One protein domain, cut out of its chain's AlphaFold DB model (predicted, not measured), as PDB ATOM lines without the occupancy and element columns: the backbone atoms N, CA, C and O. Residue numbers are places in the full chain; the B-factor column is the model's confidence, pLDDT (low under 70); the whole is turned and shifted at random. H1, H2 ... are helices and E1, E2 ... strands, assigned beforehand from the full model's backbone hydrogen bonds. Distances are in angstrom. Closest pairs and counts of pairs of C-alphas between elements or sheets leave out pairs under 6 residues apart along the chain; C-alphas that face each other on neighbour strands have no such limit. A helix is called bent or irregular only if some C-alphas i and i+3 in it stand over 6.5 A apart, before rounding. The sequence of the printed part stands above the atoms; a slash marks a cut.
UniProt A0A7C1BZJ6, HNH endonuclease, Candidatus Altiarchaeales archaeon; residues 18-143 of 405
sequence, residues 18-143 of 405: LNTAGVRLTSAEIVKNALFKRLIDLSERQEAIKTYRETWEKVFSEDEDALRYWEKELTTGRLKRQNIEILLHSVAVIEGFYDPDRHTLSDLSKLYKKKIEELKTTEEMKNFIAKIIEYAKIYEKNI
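AT A GLANCE: This is residues 18 to 143 of the 405 residues of the protein "HNH endonuclease" of Candidatus Altiarchaeales archaeon (UniProt A0A7C1BZJ6). Three long helices, H1, H2 and H6, make a bundle, and a fourth, H5, runs side by side with H1; the shorter H4 crosses near the end where H1 begins, and the two-stranded hairpin E1 E2 lies beyond that end, with H3 between H2 and the hairpin. Residues 18 to 25, before H1, stick out as a free tail. The printed part has 126 residues, with six named helices and two named strands in the order H1 H2 H3 E1 E2 H4 H5 H6, and its class is mostly helix; the sheet E1 - E2 is antiparallel. It is compact, with a radius of gyration of the C-alphas of 14.5 A and spans of 43 by 37 by 36 A; without the tail the body spans 43 by 36 by 22 A.

IN THESE COORDINATES: Pass the tail and find C-alpha 27 at (-34.864, -44.030, 30.342); from there H1, residues 27 to 42, runs 22.9 A. H2, residues 45 to 60, covers 20.7 A with a kink of 34 degrees near residue 52, and is only just irregular, with C-alphas 54 and 57 6.8 A apart. Next come H3, residues 64 to 71, and the strands E1, residues 73 to 76, and E2, residues 79 to 82. H4, residues 83 to 94, begins at (-39.742, -36.891, 22.622) and runs 16.4 A. H5, residues 105 to 118, spans 20.7 A and is irregular, with C-alphas 106 and 109 7.2 A apart. H6, residues 122 to 142, runs 30.3 A to C-alpha 142 at (-49.211, -35.973, 14.491).

HOW THE PARTS SIT: Begin with the bundle, three helices at shallow tilts. H1 and H2, a helical hairpin, touch at Ile 40 and Ala 48, their closest C-alphas, 5.6 A, and run opposite ways at 27 degrees. H2 and H6 touch, closest at the C-alphas of Thr 55 and Ile 133, 6.7 A, and run the same way at 12 degrees. H1 and H5 touch, closest at the C-alphas of Ser 27 and Ser 109, 5.4 A, with a shallow tilt of 9 degrees. Residues 87 to 91 of H4 touch H6 at a steep tilt of 62 degrees, the closest C-alphas being those of Leu 87 and Ala 136, 6.7 A. H3 and H2 touch only at the corner, at the C-alphas of Phe 60 and Ala 66, 5.7 A. In the hairpin E1 E2, look for N 74 and O 81, 2.8 A, within hydrogen-bond range. Every O i to N i+4 pair is within that range in H1, H3, H4 and H6, against 10 of 12 in H2 and 8 of 10 in H5.

THE WHOLE: The C-alphas farthest apart, those of Glu 44 and Arg 78, are 43.0 A apart. The printed part has no cut and no long link. Look for pLDDT under 70 at residues 18 to 25 and 76 to 78.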
ATOM      1  N   LEU A  18     -19.480 -46.783  32.660       46.19
ATOM      2  CA  LEU A  18     -20.126 -45.620  32.027       46.19
ATOM      3  C   LEU A  18     -20.946 -44.775  33.016       46.19
ATOM      4  O   LEU A  18     -20.890 -43.545  32.964       46.19
ATOM      5  N   ASN A  19     -21.640 -45.414  33.964       45.31
ATOM      6  CA  ASN A  19     -22.325 -44.704  35.050       45.31
ATOM      7  C   ASN A  19     -21.330 -44.012  35.999       45.31
ATOM      8  O   ASN A  19     -21.599 -42.907  36.472       45.31
ATOM      9  N   THR A  20     -20.162 -44.621  36.236       48.41
ATOM     10  CA  THR A  20     -19.075 -44.037  37.044       48.41
ATOM     11  C   THR A  20     -18.397 -42.854  36.330       48.41
ATOM     12  O   THR A  20     -17.932 -41.924  36.984       48.41
ATOM     13  N   ALA A  21     -18.417 -42.830  34.990       45.50
ATOM     14  CA  ALA A  21     -17.916 -41.732  34.157       45.50
ATOM     15  C   ALA A  21     -18.883 -40.530  34.033       45.50
ATOM     16  O   ALA A  21     -18.583 -39.567  33.328       45.50
ATOM     17  N   GLY A  22     -20.035 -40.556  34.716       41.03
ATOM     18  CA  GLY A  22     -20.949 -39.412  34.829       41.03
ATOM     19  C   GLY A  22     -21.951 -39.233  33.681       41.03
ATOM     20  O   GLY A  22     -22.725 -38.278  33.712       41.03
ATOM     21  N   VAL A  23     -21.998 -40.144  32.699       49.75
ATOM     22  CA  VAL A  23     -23.020 -40.139  31.638       49.75
ATOM     23  C   VAL A  23     -24.166 -41.054  32.063       49.75
ATOM     24  O   VAL A  23     -24.110 -42.271  31.902       49.75
ATOM     25  N   ARG A  24     -25.209 -40.471  32.663       58.41
ATOM     26  CA  ARG A  24     -26.399 -41.220  33.083       58.41
ATOM     27  C   ARG A  24     -27.214 -41.609  31.848       58.41
ATOM     28  O   ARG A  24     -27.711 -40.723  31.160       58.41
ATOM     29  N   LEU A  25     -27.378 -42.912  31.613       67.69
ATOM     30  CA  LEU A  25     -28.245 -43.422  30.544       67.69
ATOM     31  C   LEU A  25     -29.675 -42.887  30.700       67.69
ATOM     32  O   LEU A  25     -30.223 -42.866  31.812       67.69
ATOM     33  N   THR A  26     -30.291 -42.489  29.589       83.88
ATOM     34  CA  THR A  26     -31.689 -42.045  29.570       83.88
ATOM     35  C   THR A  26     -32.633 -43.225  29.798       83.88
ATOM     36  O   THR A  26     -32.275 -44.395  29.613       83.88
ATOM     37  N   SER A  27     -33.884 -42.947  30.181       86.25
ATOM     38  CA  SER A  27     -34.864 -44.030  30.342       86.25
ATOM     39  C   SER A  27     -35.084 -44.763  29.019       86.25
ATOM     40  O   SER A  27     -35.246 -45.982  29.015       86.25
ATOM     41  N   ALA A  28     -35.041 -44.034  27.900       90.81
ATOM     42  CA  ALA A  28     -35.195 -44.592  26.565       90.81
ATOM     43  C   ALA A  28     -34.052 -45.540  26.181       90.81
ATOM     44  O   ALA A  28     -34.314 -46.621  25.656       90.81
ATOM     45  N   GLU A  29     -32.803 -45.198  26.507       91.25
ATOM     46  CA  GLU A  29     -31.653 -46.078  26.272       91.25
ATOM     47  C   GLU A  29     -31.748 -47.372  27.088       91.25
ATOM     48  O   GLU A  29     -31.504 -48.458  26.561       91.25
ATOM     49  N   ILE A  30     -32.174 -47.281  28.352       92.00
ATOM     50  CA  ILE A  30     -32.367 -48.460  29.207       92.00
ATOM     51  C   ILE A  30     -33.459 -49.375  28.637       92.00
ATOM     52  O   ILE A  30     -33.299 -50.598  28.646       92.00
ATOM     53  N   VAL A  31     -34.562 -48.803  28.140       95.38
ATOM     54  CA  VAL A  31     -35.653 -49.566  27.513       95.38
ATOM     55  C   VAL A  31     -35.184 -50.227  26.219       95.38
ATOM     56  O   VAL A  31     -35.392 -51.429  26.057       95.38
ATOM     57  N   LYS A  32     -34.497 -49.488  25.339       96.06
ATOM     58  CA  LYS A  32     -33.900 -50.017  24.103       96.06
ATOM     59  C   LYS A  32     -33.013 -51.226  24.396       96.06
ATOM     60  O   LYS A  32     -33.216 -52.296  23.827       96.06
ATOM     61  N   ASN A  33     -32.069 -51.075  25.322       94.81
ATOM     62  CA  ASN A  33     -31.130 -52.141  25.663       94.81
ATOM     63  C   ASN A  33     -31.856 -53.363  26.241       94.81
ATOM     64  O   ASN A  33     -31.547 -54.489  25.865       94.81
ATOM     65  N   ALA A  34     -32.862 -53.160  27.101       95.69
ATOM     66  CA  ALA A  34     -33.659 -54.256  27.647       95.69
ATOM     67  C   ALA A  34     -34.439 -55.023  26.564       95.69
ATOM     68  O   ALA A  34     -34.471 -56.253  26.598       95.69
ATOM     69  N   LEU A  35     -35.033 -54.316  25.594       97.06
ATOM     70  CA  LEU A  35     -35.784 -54.926  24.492       97.06
ATOM     71  C   LEU A  35     -34.896 -55.849  23.655       97.06
ATOM     72  O   LEU A  35     -35.226 -57.019  23.458       97.06
ATOM     73  N   PHE A  36     -33.761 -55.336  23.180       96.69
ATOM     74  CA  PHE A  36     -32.913 -56.088  22.258       96.69
ATOM     75  C   PHE A  36     -32.064 -57.143  22.961       96.69
ATOM     76  O   PHE A  36     -31.863 -58.206  22.384       96.69
ATOM     77  N   LYS A  37     -31.675 -56.934  24.226       95.25
ATOM     78  CA  LYS A  37     -31.069 -57.996  25.042       95.25
ATOM     79  C   LYS A  37     -32.024 -59.177  25.202       95.25
ATOM     80  O   LYS A  37     -31.660 -60.304  24.892       95.25
ATOM     81  N   ARG A  38     -33.282 -58.916  25.575       95.12
ATOM     82  CA  ARG A  38     -34.286 -59.980  25.706       95.12
ATOM     83  C   ARG A  38     -34.557 -60.694  24.381       95.12
ATOM     84  O   ARG A  38     -34.786 -61.900  24.377       95.12
ATOM     85  N   LEU A  39     -34.548 -59.966  23.265       95.44
ATOM     86  CA  LEU A  39     -34.709 -60.568  21.944       95.44
ATOM     87  C   LEU A  39     -33.518 -61.468  21.580       95.44
ATOM     88  O   LEU A  39     -33.742 -62.537  21.021       95.44
ATOM     89  N   ILE A  40     -32.285 -61.086  21.933       95.81
ATOM     90  CA  ILE A  40     -31.094 -61.942  21.789       95.81
ATOM     91  C   ILE A  40     -31.227 -63.206  22.648       95.81
ATOM     92  O   ILE A  40     -30.897 -64.282  22.174       95.81
ATOM     93  N   ASP A  41     -31.753 -63.114  23.870       94.31
ATOM     94  CA  ASP A  41     -31.923 -64.293  24.734       94.31
ATOM     95  C   ASP A  41     -32.954 -65.301  24.189       94.31
ATOM     96  O   ASP A  41     -32.904 -66.488  24.510       94.31
ATOM     97  N   LEU A  42     -33.930 -64.826  23.408       93.62
ATOM     98  CA  LEU A  42     -35.033 -65.634  22.869       93.62
ATOM     99  C   LEU A  42     -34.824 -66.075  21.412       93.62
ATOM    100  O   LEU A  42     -35.550 -66.941  20.927       93.62
ATOM    101  N   SER A  43     -33.868 -65.478  20.698       93.06
ATOM    102  CA  SER A  43     -33.623 -65.711  19.271       93.06
ATOM    103  C   SER A  43     -32.127 -65.755  18.955       93.06
ATOM    104  O   SER A  43     -31.288 -65.725  19.844       93.06
ATOM    105  N   GLU A  44     -31.751 -65.843  17.681       91.12
ATOM    106  CA  GLU A  44     -30.346 -65.707  17.305       91.12
ATOM    107  C   GLU A  44     -29.922 -64.233  17.303       91.12
ATOM    108  O   GLU A  44     -30.671 -63.350  16.878       91.12
ATOM    109  N   ARG A  45     -28.671 -63.954  17.690       92.06
ATOM    110  CA  ARG A  45     -28.113 -62.588  17.698       92.06
ATOM    111  C   ARG A  45     -28.306 -61.860  16.362       92.06
ATOM    112  O   ARG A  45     -28.585 -60.664  16.357       92.06
ATOM    113  N   GLN A  46     -28.184 -62.569  15.238       93.19
ATOM    114  CA  GLN A  46     -28.388 -61.988  13.907       93.19
ATOM    115  C   GLN A  46     -29.832 -61.535  13.674       93.19
ATOM    116  O   GLN A  46     -30.055 -60.469  13.102       93.19
ATOM    117  N   GLU A  47     -30.810 -62.292  14.171       93.25
ATOM    118  CA  GLU A  47     -32.226 -61.941  14.055       93.25
ATOM    119  C   GLU A  47     -32.565 -60.705  14.898       93.25
ATOM    120  O   GLU A  47     -33.300 -59.819  14.451       93.25
ATOM    121  N   ALA A  48     -31.977 -60.595  16.092       94.12
ATOM    122  CA  ALA A  48     -32.129 -59.418  16.938       94.12
ATOM    123  C   ALA A  48     -31.504 -58.161  16.307       94.12
ATOM    124  O   ALA A  48     -32.135 -57.102  16.306       94.12
ATOM    125  N   ILE A  49     -30.304 -58.276  15.719       94.50
ATOM    126  CA  ILE A  49     -29.643 -57.178  14.990       94.50
ATOM    127  C   ILE A  49     -30.483 -56.753  13.787       94.50
ATOM    128  O   ILE A  49     -30.707 -55.559  13.586       94.50
ATOM    129  N   LYS A  50     -30.972 -57.714  12.997       96.38
ATOM    130  CA  LYS A  50     -31.842 -57.431  11.854       96.38
ATOM    131  C   LYS A  50     -33.101 -56.687  12.298       96.38
ATOM    132  O   LYS A  50     -33.400 -55.626  11.757       96.38
ATOM    133  N   THR A  51     -33.773 -57.189  13.336       96.56
ATOM    134  CA  THR A  51     -34.967 -56.546  13.902       96.56
ATOM    135  C   THR A  51     -34.651 -55.122  14.358       96.56
ATOM    136  O   THR A  51     -35.403 -54.213  14.029       96.56
ATOM    137  N   TYR A  52     -33.537 -54.890  15.062       97.19
ATOM    138  CA  TYR A  52     -33.111 -53.551  15.490       97.19
ATOM    139  C   TYR A  52     -32.976 -52.576  14.316       97.19
ATOM    140  O   TYR A  52     -33.575 -51.499  14.354       97.19
ATOM    141  N   ARG A  53     -32.244 -52.974  13.267       96.25
ATOM    142  CA  ARG A  53     -32.009 -52.142  12.079       96.25
ATOM    143  C   ARG A  53     -33.305 -51.811  11.342       96.25
ATOM    144  O   ARG A  53     -33.543 -50.670  10.966       96.25
ATOM    145  N   GLU A  54     -34.173 -52.806  11.169       96.50
ATOM    146  CA  GLU A  54     -35.431 -52.658  10.427       96.50
ATOM    147  C   GLU A  54     -36.522 -51.905  11.209       96.50
ATOM    148  O   GLU A  54     -37.504 -51.458  10.611       96.50
ATOM    149  N   THR A  55     -36.370 -51.757  12.532       96.50
ATOM    150  CA  THR A  55     -37.389 -51.172  13.417       96.50
ATOM    151  C   THR A  55     -36.883 -49.934  14.159       96.50
ATOM    152  O   THR A  55     -37.215 -48.816  13.779       96.50
ATOM    153  N   TRP A  56     -36.099 -50.118  15.220       96.75
ATOM    154  CA  TRP A  56     -35.687 -49.056  16.133       96.75
ATOM    155  C   TRP A  56     -34.740 -48.055  15.481       96.75
ATOM    156  O   TRP A  56     -34.980 -46.854  15.570       96.75
ATOM    157  N   GLU A  57     -33.690 -48.538  14.812       95.44
ATOM    158  CA  GLU A  57     -32.712 -47.669  14.146       95.44
ATOM    159  C   GLU A  57     -33.395 -46.814  13.083       95.44
ATOM    160  O   GLU A  57     -33.286 -45.596  13.117       95.44
ATOM    161  N   LYS A  58     -34.209 -47.441  12.230       95.69
ATOM    162  CA  LYS A  58     -34.933 -46.763  11.156       95.69
ATOM    163  C   LYS A  58     -35.895 -45.661  11.620       95.69
ATOM    164  O   LYS A  58     -36.245 -44.793  10.841       95.69
ATOM    165  N   VAL A  59     -36.378 -45.702  12.858       95.81
ATOM    166  CA  VAL A  59     -37.353 -44.710  13.349       95.81
ATOM    167  C   VAL A  59     -36.705 -43.658  14.229       95.81
ATOM    168  O   VAL A  59     -37.064 -42.490  14.154       95.81
ATOM    169  N   PHE A  60     -35.768 -44.063  15.081       95.56
ATOM    170  CA  PHE A  60     -35.194 -43.175  16.086       95.56
ATOM    171  C   PHE A  60     -33.809 -42.646  15.706       95.56
ATOM    172  O   PHE A  60     -33.291 -41.768  16.395       95.56
ATOM    173  N   SER A  61     -33.165 -43.211  14.681       92.88
ATOM    174  CA  SER A  61     -31.754 -42.947  14.371       92.88
ATOM    175  C   SER A  61     -31.388 -43.163  12.891       92.88
ATOM    176  O   SER A  61     -30.231 -43.465  12.607       92.88
ATOM    177  N   GLU A  62     -32.343 -43.044  11.957       92.62
ATOM    178  CA  GLU A  62     -32.083 -43.232  10.515       92.62
ATOM    179  C   GLU A  62     -31.134 -42.157   9.972       92.62
ATOM    180  O   GLU A  62     -30.215 -42.464   9.213       92.62
ATOM    181  N   ASP A  63     -31.320 -40.913  10.415       92.31
ATOM    182  CA  ASP A  63     -30.506 -39.760  10.047       92.31
ATOM    183  C   ASP A  63     -30.370 -38.748  11.205       92.31
ATOM    184  O   ASP A  63     -30.865 -38.949  12.321       92.31
ATOM    185  N   GLU A  64     -29.643 -37.653  10.951       91.00
ATOM    186  CA  GLU A  64     -29.456 -36.583  11.934       91.00
ATOM    187  C   GLU A  64     -30.765 -35.884  12.322       91.00
ATOM    188  O   GLU A  64     -30.874 -35.412  13.455       91.00
ATOM    189  N   ASP A  65     -31.744 -35.797  11.422       90.06
ATOM    190  CA  ASP A  65     -32.999 -35.096  11.683       90.06
ATOM    191  C   ASP A  65     -33.900 -35.928  12.605       90.06
ATOM    192  O   ASP A  65     -34.437 -35.393  13.579       90.06
ATOM    193  N   ALA A  66     -33.969 -37.246  12.394       90.88
ATOM    194  CA  ALA A  66     -34.638 -38.183  13.293       90.88
ATOM    195  C   ALA A  66     -34.028 -38.141  14.704       90.88
ATOM    196  O   ALA A  66     -34.755 -38.026  15.694       90.88
ATOM    197  N   LEU A  67     -32.692 -38.162  14.808       90.44
ATOM    198  CA  LEU A  67     -31.995 -38.024  16.093       90.44
ATOM    199  C   LEU A  67     -32.351 -36.703  16.779       90.44
ATOM    200  O   LEU A  67     -32.760 -36.695  17.941       90.44
ATOM    201  N   ARG A  68     -32.262 -35.585  16.048       90.38
ATOM    202  CA  ARG A  68     -32.605 -34.257  16.575       90.38
ATOM    203  C   ARG A  68     -34.047 -34.193  17.054       90.38
ATOM    204  O   ARG A  68     -34.284 -33.608  18.106       90.38
ATOM    205  N   TYR A  69     -34.991 -34.784  16.325       91.25
ATOM    206  CA  TYR A  69     -36.396 -34.810  16.715       91.25
ATOM    207  C   TYR A  69     -36.619 -35.638  17.984       91.25
ATOM    208  O   TYR A  69     -37.223 -35.150  18.940       91.25
ATOM    209  N   TRP A  70     -36.126 -36.876  18.035       93.19
ATOM    210  CA  TRP A  70     -36.415 -37.792  19.142       93.19
ATOM    211  C   TRP A  70     -35.670 -37.454  20.434       93.19
ATOM    212  O   TRP A  70     -36.221 -37.661  21.522       93.19
ATOM    213  N   GLU A  71     -34.465 -36.890  20.328       91.00
ATOM    214  CA  GLU A  71     -33.666 -36.423  21.465       91.00
ATOM    215  C   GLU A  71     -34.029 -35.002  21.915       91.00
ATOM    216  O   GLU A  71     -33.555 -34.558  22.967       91.00
ATOM    217  N   LYS A  72     -34.890 -34.289  21.171       87.50
ATOM    218  CA  LYS A  72     -35.323 -32.937  21.531       87.50
ATOM    219  C   LYS A  72     -36.007 -32.921  22.890       87.50
ATOM    220  O   LYS A  72     -36.988 -33.625  23.121       87.50
ATOM    221  N   GLU A  73     -35.530 -32.040  23.764       85.31
ATOM    222  CA  GLU A  73     -36.144 -31.783  25.060       85.31
ATOM    223  C   GLU A  73     -37.348 -30.837  24.949       85.31
ATOM    224  O   GLU A  73     -37.208 -29.660  24.609       85.31
ATOM    225  N   LEU A  74     -38.524 -31.330  25.334       77.12
ATOM    226  CA  LEU A  74     -39.721 -30.532  25.569       77.12
ATOM    227  C   LEU A  74     -39.874 -30.213  27.058       77.12
ATOM    228  O   LEU A  74     -39.631 -31.056  27.925       77.12
ATOM    229  N   THR A  75     -40.327 -28.998  27.364       73.00
ATOM    230  CA  THR A  75     -40.704 -28.621  28.731       73.00
ATOM    231  C   THR A  75     -42.057 -29.245  29.067       73.00
ATOM    232  O   THR A  75     -43.062 -28.962  28.423       73.00
ATOM    233  N   THR A  76     -42.095 -30.088  30.095       61.06
ATOM    234  CA  THR A  76     -43.305 -30.737  30.608       61.06
ATOM    235  C   THR A  76     -43.483 -30.335  32.073       61.06
ATOM    236  O   THR A  76     -42.883 -30.923  32.983       61.06
ATOM    237  N   GLY A  77     -44.254 -29.277  32.326       66.75
ATOM    238  CA  GLY A  77     -44.351 -28.660  33.650       66.75
ATOM    239  C   GLY A  77     -42.996 -28.147  34.168       66.75
ATOM    240  O   GLY A  77     -42.460 -27.172  33.656       66.75
ATOM    241  N   ARG A  78     -42.446 -28.779  35.219       59.22
ATOM    242  CA  ARG A  78     -41.152 -28.395  35.837       59.22
ATOM    243  C   ARG A  78     -39.944 -29.167  35.296       59.22
ATOM    244  O   ARG A  78     -38.825 -28.894  35.718       59.22
ATOM    245  N   LEU A  79     -40.167 -30.158  34.438       70.81
ATOM    246  CA  LEU A  79     -39.134 -31.067  33.944       70.81
ATOM    247  C   LEU A  79     -38.974 -30.909  32.436       70.81
ATOM    248  O   LEU A  79     -39.927 -30.548  31.752       70.81
ATOM    249  N   LYS A  80     -37.785 -31.216  31.926       74.75
ATOM    250  CA  LYS A  80     -37.545 -31.391  30.495       74.75
ATOM    251  C   LYS A  80     -37.501 -32.874  30.167       74.75
ATOM    252  O   LYS A  80     -36.977 -33.649  30.964       74.75
ATOM    253  N   ARG A  81     -38.091 -33.266  29.039       82.50
ATOM    254  CA  ARG A  81     -38.163 -34.664  28.601       82.50
ATOM    255  C   ARG A  81     -37.947 -34.770  27.107       82.50
ATOM    256  O   ARG A  81     -38.457 -33.939  26.362       82.50
ATOM    257  N   GLN A  82     -37.249 -35.816  26.689       90.12
ATOM    258  CA  GLN A  82     -37.064 -36.106  25.273       90.12
ATOM    259  C   GLN A  82     -38.360 -36.640  24.650       90.12
ATOM    260  O   GLN A  82     -39.128 -37.341  25.322       90.12
ATOM    261  N   ASN A  83     -38.589 -36.365  23.365       92.25
ATOM    262  CA  ASN A  83     -39.742 -36.891  22.622       92.25
ATOM    263  C   ASN A  83     -39.849 -38.418  22.733       92.25
ATOM    264  O   ASN A  83     -40.936 -38.946  22.984       92.25
ATOM    265  N   ILE A  84     -38.721 -39.133  22.666       94.44
ATOM    266  CA  ILE A  84     -38.702 -40.595  22.809       94.44
ATOM    267  C   ILE A  84     -39.159 -41.056  24.201       94.44
ATOM    268  O   ILE A  84     -39.881 -42.043  24.331       94.44
ATOM    269  N   GLU A  85     -38.825 -40.324  25.266       92.75
ATOM    270  CA  GLU A  85     -39.290 -40.656  26.615       92.75
ATOM    271  C   GLU A  85     -40.784 -40.371  26.793       92.75
ATOM    272  O   GLU A  85     -41.479 -41.103  27.505       92.75
ATOM    273  N   ILE A  86     -41.290 -39.304  26.167       92.94
ATOM    274  CA  ILE A  86     -42.719 -38.982  26.149       92.94
ATOM    275  C   ILE A  86     -43.483 -40.081  25.409       92.94
ATOM    276  O   ILE A  86     -44.485 -40.568  25.935       92.94
ATOM    277  N   LEU A  87     -42.990 -40.520  24.249       96.12
ATOM    278  CA  LEU A  87     -43.543 -41.646  23.503       96.12
ATOM    279  C   LEU A  87     -43.574 -42.923  24.351       96.12
ATOM    280  O   LEU A  87     -44.630 -43.536  24.489       96.12
ATOM    281  N   LEU A  88     -42.447 -43.319  24.950       97.06
ATOM    282  CA  LEU A  88     -42.378 -44.543  25.752       97.06
ATOM    283  C   LEU A  88     -43.301 -44.480  26.973       97.06
ATOM    284  O   LEU A  88     -43.937 -45.477  27.317       97.06
ATOM    285  N   HIS A  89     -43.428 -43.318  27.612       95.25
ATOM    286  CA  HIS A  89     -44.426 -43.121  28.659       95.25
ATOM    287  C   HIS A  89     -45.852 -43.279  28.120       95.25
ATOM    288  O   HIS A  89     -46.658 -43.969  28.738       95.25
ATOM    289  N   SER A  90     -46.154 -42.703  26.955       96.38
ATOM    290  CA  SER A  90     -47.461 -42.855  26.316       96.38
ATOM    291  C   SER A  90     -47.805 -44.307  26.029       96.38
ATOM    292  O   SER A  90     -48.876 -44.754  26.426       96.38
ATOM    293  N   VAL A  91     -46.885 -45.069  25.434       97.88
ATOM    294  CA  VAL A  91     -47.092 -46.501  25.185       97.88
ATOM    295  C   VAL A  91     -47.342 -47.251  26.496       97.88
ATOM    296  O   VAL A  91     -48.265 -48.053  26.567       97.88
ATOM    297  N   ALA A  92     -46.592 -46.950  27.560       97.44
ATOM    298  CA  ALA A  92     -46.760 -47.619  28.849       97.44
ATOM    299  C   ALA A  92     -48.121 -47.346  29.512       97.44
ATOM    300  O   ALA A  92     -48.698 -48.239  30.139       97.44
ATOM    301  N   VAL A  93     -48.642 -46.124  29.362       96.75
ATOM    302  CA  VAL A  93     -49.981 -45.745  29.834       96.75
ATOM    303  C   VAL A  93     -51.062 -46.435  29.003       96.75
ATOM    304  O   VAL A  93     -51.987 -47.005  29.578       96.75
ATOM    305  N   ILE A  94     -50.941 -46.422  27.672       97.12
ATOM    306  CA  ILE A  94     -51.933 -47.018  26.765       97.12
ATOM    307  C   ILE A  94     -52.003 -48.540  26.948       97.12
ATOM    308  O   ILE A  94     -53.088 -49.104  27.039       97.12
ATOM    309  N   GLU A  95     -50.855 -49.203  27.077       95.75
ATOM    310  CA  GLU A  95     -50.768 -50.651  27.302       95.75
ATOM    311  C   GLU A  95     -51.079 -51.055  28.757       95.75
ATOM    312  O   GLU A  95     -51.060 -52.239  29.096       95.75
ATOM    313  N   GLY A  96     -51.361 -50.090  29.637       95.25
ATOM    314  CA  GLY A  96     -51.897 -50.333  30.976       95.25
ATOM    315  C   GLY A  96     -50.894 -50.824  32.022       95.25
ATOM    316  O   GLY A  96     -51.300 -51.137  33.141       95.25
ATOM    317  N   PHE A  97     -49.595 -50.871  31.711       95.94
ATOM    318  CA  PHE A  97     -48.562 -51.254  32.684       95.94
ATOM    319  C   PHE A  97     -47.945 -50.058  33.429       95.94
ATOM    320  O   PHE A  97     -47.192 -50.254  34.384       95.94
ATOM    321  N   TYR A  98     -48.311 -48.824  33.063       95.62
ATOM    322  CA  TYR A  98     -48.047 -47.618  33.848       95.62
ATOM    323  C   TYR A  98     -49.320 -47.119  34.545       95.62
ATOM    324  O   TYR A  98     -50.207 -46.528  33.934       95.62
ATOM    325  N   ASP A  99     -49.397 -47.330  35.860       92.69
ATOM    326  CA  ASP A  99     -50.411 -46.719  36.723       92.69
ATOM    327  C   ASP A  99     -49.947 -45.370  37.331       92.69
ATOM    328  O   ASP A  99     -49.071 -45.382  38.198       92.69
ATOM    329  N   PRO A 100     -50.543 -44.219  36.960       89.44
ATOM    330  CA  PRO A 100     -50.177 -42.910  37.501       89.44
ATOM    331  C   PRO A 100     -50.520 -42.719  38.985       89.44
ATOM    332  O   PRO A 100     -50.003 -41.792  39.600       89.44
ATOM    333  N   ASP A 101     -51.371 -43.571  39.570       87.94
ATOM    334  CA  ASP A 101     -51.651 -43.549  41.011       87.94
ATOM    335  C   ASP A 101     -50.543 -44.249  41.827       87.94
ATOM    336  O   ASP A 101     -50.483 -44.099  43.047       87.94
ATOM    337  N   ARG A 102     -49.677 -45.043  41.178       90.88
ATOM    338  CA  ARG A 102     -48.674 -45.895  41.847       90.88
ATOM    339  C   ARG A 102     -47.245 -45.641  41.397       90.88
ATOM    340  O   ARG A 102     -46.320 -45.941  42.145       90.88
ATOM    341  N   HIS A 103     -47.070 -45.148  40.180       92.06
ATOM    342  CA  HIS A 103     -45.771 -45.028  39.548       92.06
ATOM    343  C   HIS A 103     -45.435 -43.582  39.229       92.06
ATOM    344  O   HIS A 103     -46.291 -42.737  38.960       92.06
ATOM    345  N   THR A 104     -44.138 -43.339  39.215       87.50
ATOM    346  CA  THR A 104     -43.520 -42.092  38.800       87.50
ATOM    347  C   THR A 104     -42.764 -42.302  37.494       87.50
ATOM    348  O   THR A 104     -42.480 -43.427  37.083       87.50
ATOM    349  N   LEU A 105     -42.371 -41.210  36.840       83.81
ATOM    350  CA  LEU A 105     -41.598 -41.296  35.599       83.81
ATOM    351  C   LEU A 105     -40.239 -41.986  35.790       83.81
ATOM    352  O   LEU A 105     -39.768 -42.639  34.865       83.81
ATOM    353  N   SER A 106     -39.634 -41.913  36.980       85.56
ATOM    354  CA  SER A 106     -38.399 -42.655  37.271       85.56
ATOM    355  C   SER A 106     -38.592 -44.173  37.286       85.56
ATOM    356  O   SER A 106     -37.622 -44.905  37.107       85.56
ATOM    357  N   ASP A 107     -39.828 -44.654  37.453       89.12
ATOM    358  CA  ASP A 107     -40.147 -46.082  37.401       89.12
ATOM    359  C   ASP A 107     -40.281 -46.605  35.964       89.12
ATOM    360  O   ASP A 107     -40.354 -47.816  35.765       89.12
ATOM    361  N   LEU A 108     -40.305 -45.728  34.951       91.75
ATOM    362  CA  LEU A 108     -40.623 -46.093  33.568       91.75
ATOM    363  C   LEU A 108     -39.736 -47.227  33.042       91.75
ATOM    364  O   LEU A 108     -40.241 -48.238  32.562       91.75
ATOM    365  N   SER A 109     -38.417 -47.098  33.187       92.31
ATOM    366  CA  SER A 109     -37.463 -48.115  32.728       92.31
ATOM    367  C   SER A 109     -37.641 -49.455  33.452       92.31
ATOM    368  O   SER A 109     -37.583 -50.514  32.826       92.31
ATOM    369  N   LYS A 110     -37.926 -49.424  34.760       94.00
ATOM    370  CA  LYS A 110     -38.217 -50.614  35.574       94.00
ATOM    371  C   LYS A 110     -39.506 -51.305  35.125       94.00
ATOM    372  O   LYS A 110     -39.538 -52.529  35.031       94.00
ATOM    373  N   LEU A 111     -40.556 -50.538  34.839       96.75
ATOM    374  CA  LEU A 111     -41.839 -51.067  34.373       96.75
ATOM    375  C   LEU A 111     -41.713 -51.731  33.002       96.75
ATOM    376  O   LEU A 111     -42.237 -52.825  32.809       96.75
ATOM    377  N   TYR A 112     -40.959 -51.122  32.085       97.88
ATOM    378  CA  TYR A 112     -40.636 -51.743  30.802       97.88
ATOM    379  C   TYR A 112     -39.861 -53.046  30.971       97.88
ATOM    380  O   TYR A 112     -40.255 -54.043  30.380       97.88
ATOM    381  N   LYS A 113     -38.812 -53.080  31.806       96.94
ATOM    382  CA  LYS A 113     -38.062 -54.320  32.080       96.94
ATOM    383  C   LYS A 113     -38.981 -55.441  32.565       96.94
ATOM    384  O   LYS A 113     -38.966 -56.523  31.989       96.94
ATOM    385  N   LYS A 114     -39.854 -55.147  33.535       97.06
ATOM    386  CA  LYS A 114     -40.852 -56.108  34.020       97.06
ATOM    387  C   LYS A 114     -41.775 -56.587  32.893       97.06
ATOM    388  O   LYS A 114     -41.999 -57.784  32.757       97.06
ATOM    389  N   LYS A 115     -42.284 -55.670  32.063       97.62
ATOM    390  CA  LYS A 115     -43.148 -56.031  30.931       97.62
ATOM    391  C   LYS A 115     -42.424 -56.913  29.909       97.62
ATOM    392  O   LYS A 115     -43.016 -57.845  29.381       97.62
ATOM    393  N   ILE A 116     -41.151 -56.635  29.646       97.25
ATOM    394  CA  ILE A 116     -40.301 -57.385  28.714       97.25
ATOM    395  C   ILE A 116     -40.016 -58.802  29.241       97.25
ATOM    396  O   ILE A 116     -40.029 -59.757  28.471       97.25
ATOM    397  N   GLU A 117     -39.819 -58.970  30.550       95.94
ATOM    398  CA  GLU A 117     -39.635 -60.285  31.186       95.94
ATOM    399  C   GLU A 117     -40.877 -61.183  31.080       95.94
ATOM    400  O   GLU A 117     -40.754 -62.414  31.052       95.94
ATOM    401  N   GLU A 118     -42.075 -60.596  31.016       95.94
ATOM    402  CA  GLU A 118     -43.331 -61.326  30.806       95.94
ATOM    403  C   GLU A 118     -43.418 -61.940  29.400       95.94
ATOM    404  O   GLU A 118     -44.062 -62.976  29.250       95.94
ATOM    405  N   LEU A 119     -42.736 -61.366  28.401       95.69
ATOM    406  CA  LEU A 119     -42.719 -61.861  27.020       95.69
ATOM    407  C   LEU A 119     -41.792 -63.085  26.913       95.69
ATOM    408  O   LEU A 119     -40.606 -63.044  27.277       95.69
ATOM    409  N   LYS A 120     -42.348 -64.218  26.471       94.94
ATOM    410  CA  LYS A 120     -41.683 -65.532  26.501       94.94
ATOM    411  C   LYS A 120     -41.234 -66.011  25.133       94.94
ATOM    412  O   LYS A 120     -40.342 -66.849  25.069       94.94
ATOM    413  N   THR A 121     -41.821 -65.488  24.066       96.19
ATOM    414  CA  THR A 121     -41.512 -65.899  22.695       96.19
ATOM    415  C   THR A 121     -40.905 -64.760  21.882       96.19
ATOM    416  O   THR A 121     -41.154 -63.577  22.132       96.19
ATOM    417  N   THR A 122     -40.126 -65.120  20.862       95.56
ATOM    418  CA  THR A 122     -39.581 -64.175  19.875       95.56
ATOM    419  C   THR A 122     -40.684 -63.373  19.188       95.56
ATOM    420  O   THR A 122     -40.520 -62.180  18.945       95.56
ATOM    421  N   GLU A 123     -41.822 -64.010  18.918       96.38
ATOM    422  CA  GLU A 123     -42.969 -63.379  18.268       96.38
ATOM    423  C   GLU A 123     -43.625 -62.321  19.166       96.38
ATOM    424  O   GLU A 123     -43.873 -61.201  18.726       96.38
ATOM    425  N   GLU A 124     -43.831 -62.610  20.454       96.88
ATOM    426  CA  GLU A 124     -44.329 -61.617  21.420       96.88
ATOM    427  C   GLU A 124     -43.393 -60.406  21.541       96.88
ATOM    428  O   GLU A 124     -43.859 -59.265  21.567       96.88
ATOM    429  N   MET A 125     -42.075 -60.640  21.575       97.12
ATOM    430  CA  MET A 125     -41.076 -59.566  21.608       97.12
ATOM    431  C   MET A 125     -41.133 -58.690  20.359       97.12
ATOM    432  O   MET A 125     -41.187 -57.463  20.470       97.12
ATOM    433  N   LYS A 126     -41.150 -59.302  19.171       97.50
ATOM    434  CA  LYS A 126     -41.242 -58.577  17.897       97.50
ATOM    435  C   LYS A 126     -42.541 -57.791  17.786       97.50
ATOM    436  O   LYS A 126     -42.496 -56.627  17.400       97.50
ATOM    437  N   ASN A 127     -43.667 -58.371  18.197       97.69
ATOM    438  CA  ASN A 127     -44.957 -57.684  18.211       97.69
ATOM    439  C   ASN A 127     -44.969 -56.489  19.171       97.69
ATOM    440  O   ASN A 127     -45.509 -55.433  18.839       97.69
ATOM    441  N   PHE A 128     -44.333 -56.609  20.339       98.12
ATOM    442  CA  PHE A 128     -44.216 -55.490  21.270       98.12
ATOM    443  C   PHE A 128     -43.331 -54.361  20.718       98.12
ATOM    444  O   PHE A 128     -43.723 -53.195  20.781       98.12
ATOM    445  N   ILE A 129     -42.187 -54.692  20.105       98.25
ATOM    446  CA  ILE A 129     -41.323 -53.713  19.424       98.25
ATOM    447  C   ILE A 129     -42.086 -53.039  18.277       98.25
ATOM    448  O   ILE A 129     -42.140 -51.811  18.219       98.25
ATOM    449  N   ALA A 130     -42.735 -53.817  17.408       97.94
ATOM    450  CA  ALA A 130     -43.521 -53.302  16.290       97.94
ATOM    451  C   ALA A 130     -44.618 -52.338  16.762       97.94
ATOM    452  O   ALA A 130     -44.818 -51.290  16.153       97.94
ATOM    453  N   LYS A 131     -45.267 -52.631  17.895       97.81
ATOM    454  CA  LYS A 131     -46.264 -51.744  18.493       97.81
ATOM    455  C   LYS A 131     -45.668 -50.415  18.972       97.81
ATOM    456  O   LYS A 131     -46.274 -49.371  18.730       97.81
ATOM    457  N   ILE A 132     -44.503 -50.427  19.631       98.38
ATOM    458  CA  ILE A 132     -43.793 -49.189  20.019       98.38
ATOM    459  C   ILE A 132     -43.500 -48.351  18.770       98.38
ATOM    460  O   ILE A 132     -43.774 -47.153  18.756       98.38
ATOM    461  N   ILE A 133     -43.005 -48.993  17.713       98.12
ATOM    462  CA  ILE A 133     -42.688 -48.345  16.437       98.12
ATOM    463  C   ILE A 133     -43.923 -47.772  15.744       98.12
ATOM    464  O   ILE A 133     -43.873 -46.679  15.186       98.12
ATOM    465  N   GLU A 134     -45.048 -48.471  15.789       97.88
ATOM    466  CA  GLU A 134     -46.296 -47.966  15.230       97.88
ATOM    467  C   GLU A 134     -46.737 -46.677  15.936       97.88
ATOM    468  O   GLU A 134     -47.044 -45.685  15.277       97.88
ATOM    469  N   TYR A 135     -46.686 -46.645  17.273       98.38
ATOM    470  CA  TYR A 135     -46.953 -45.418  18.023       98.38
ATOM    471  C   TYR A 135     -45.916 -44.325  17.760       98.38
ATOM    472  O   TYR A 135     -46.289 -43.156  17.737       98.38
ATOM    473  N   ALA A 136     -44.648 -44.678  17.534       97.81
ATOM    474  CA  ALA A 136     -43.604 -43.720  17.184       97.81
ATOM    475  C   ALA A 136     -43.929 -42.989  15.876       97.81
ATOM    476  O   ALA A 136     -43.916 -41.763  15.838       97.81
ATOM    477  N   LYS A 137     -44.335 -43.733  14.840       96.88
ATOM    478  CA  LYS A 137     -44.751 -43.169  13.546       96.88
ATOM    479  C   LYS A 137     -45.994 -42.288  13.670       96.88
ATOM    480  O   LYS A 137     -46.083 -41.241  13.033       96.88
ATOM    481  N   ILE A 138     -46.965 -42.697  14.493       96.88
ATOM    482  CA  ILE A 138     -48.154 -41.879  14.774       96.88
ATOM    483  C   ILE A 138     -47.749 -40.590  15.492       96.88
ATOM    484  O   ILE A 138     -48.248 -39.526  15.131       96.88
ATOM    485  N   TYR A 139     -46.858 -40.678  16.479       96.00
ATOM    486  CA  TYR A 139     -46.362 -39.532  17.234       96.00
ATOM    487  C   TYR A 139     -45.651 -38.538  16.322       96.00
ATOM    488  O   TYR A 139     -46.059 -37.386  16.270       96.00
ATOM    489  N   GLU A 140     -44.676 -38.989  15.538       93.38
ATOM    490  CA  GLU A 140     -43.916 -38.145  14.613       93.38
ATOM    491  C   GLU A 140     -44.816 -37.433  13.594       93.38
ATOM    492  O   GLU A 140     -44.687 -36.233  13.368       93.38
ATOM    493  N   LYS A 141     -45.799 -38.146  13.029       93.31
ATOM    494  CA  LYS A 141     -46.726 -37.576  12.041       93.31
ATOM    495  C   LYS A 141     -47.717 -36.567  12.637       93.31
ATOM    496  O   LYS A 141     -48.231 -35.723  11.903       93.31
ATOM    497  N   ASN A 142     -48.066 -36.691  13.919       92.50
ATOM    498  CA  ASN A 142     -49.211 -35.973  14.491       92.50
ATOM    499  C   ASN A 142     -48.877 -35.033  15.644       92.50
ATOM    500  O   ASN A 142     -49.698 -34.173  15.941       92.50
ATOM    501  N   ILE A 143     -47.733 -35.186  16.305       89.75
ATOM    502  CA  ILE A 143     -47.304 -34.330  17.408       89.75
ATOM    503  C   ILE A 143     -46.300 -33.319  16.862       89.75
ATOM    504  O   ILE A 143     -45.136 -33.635  16.613       89.75
TER     505      ILE A 143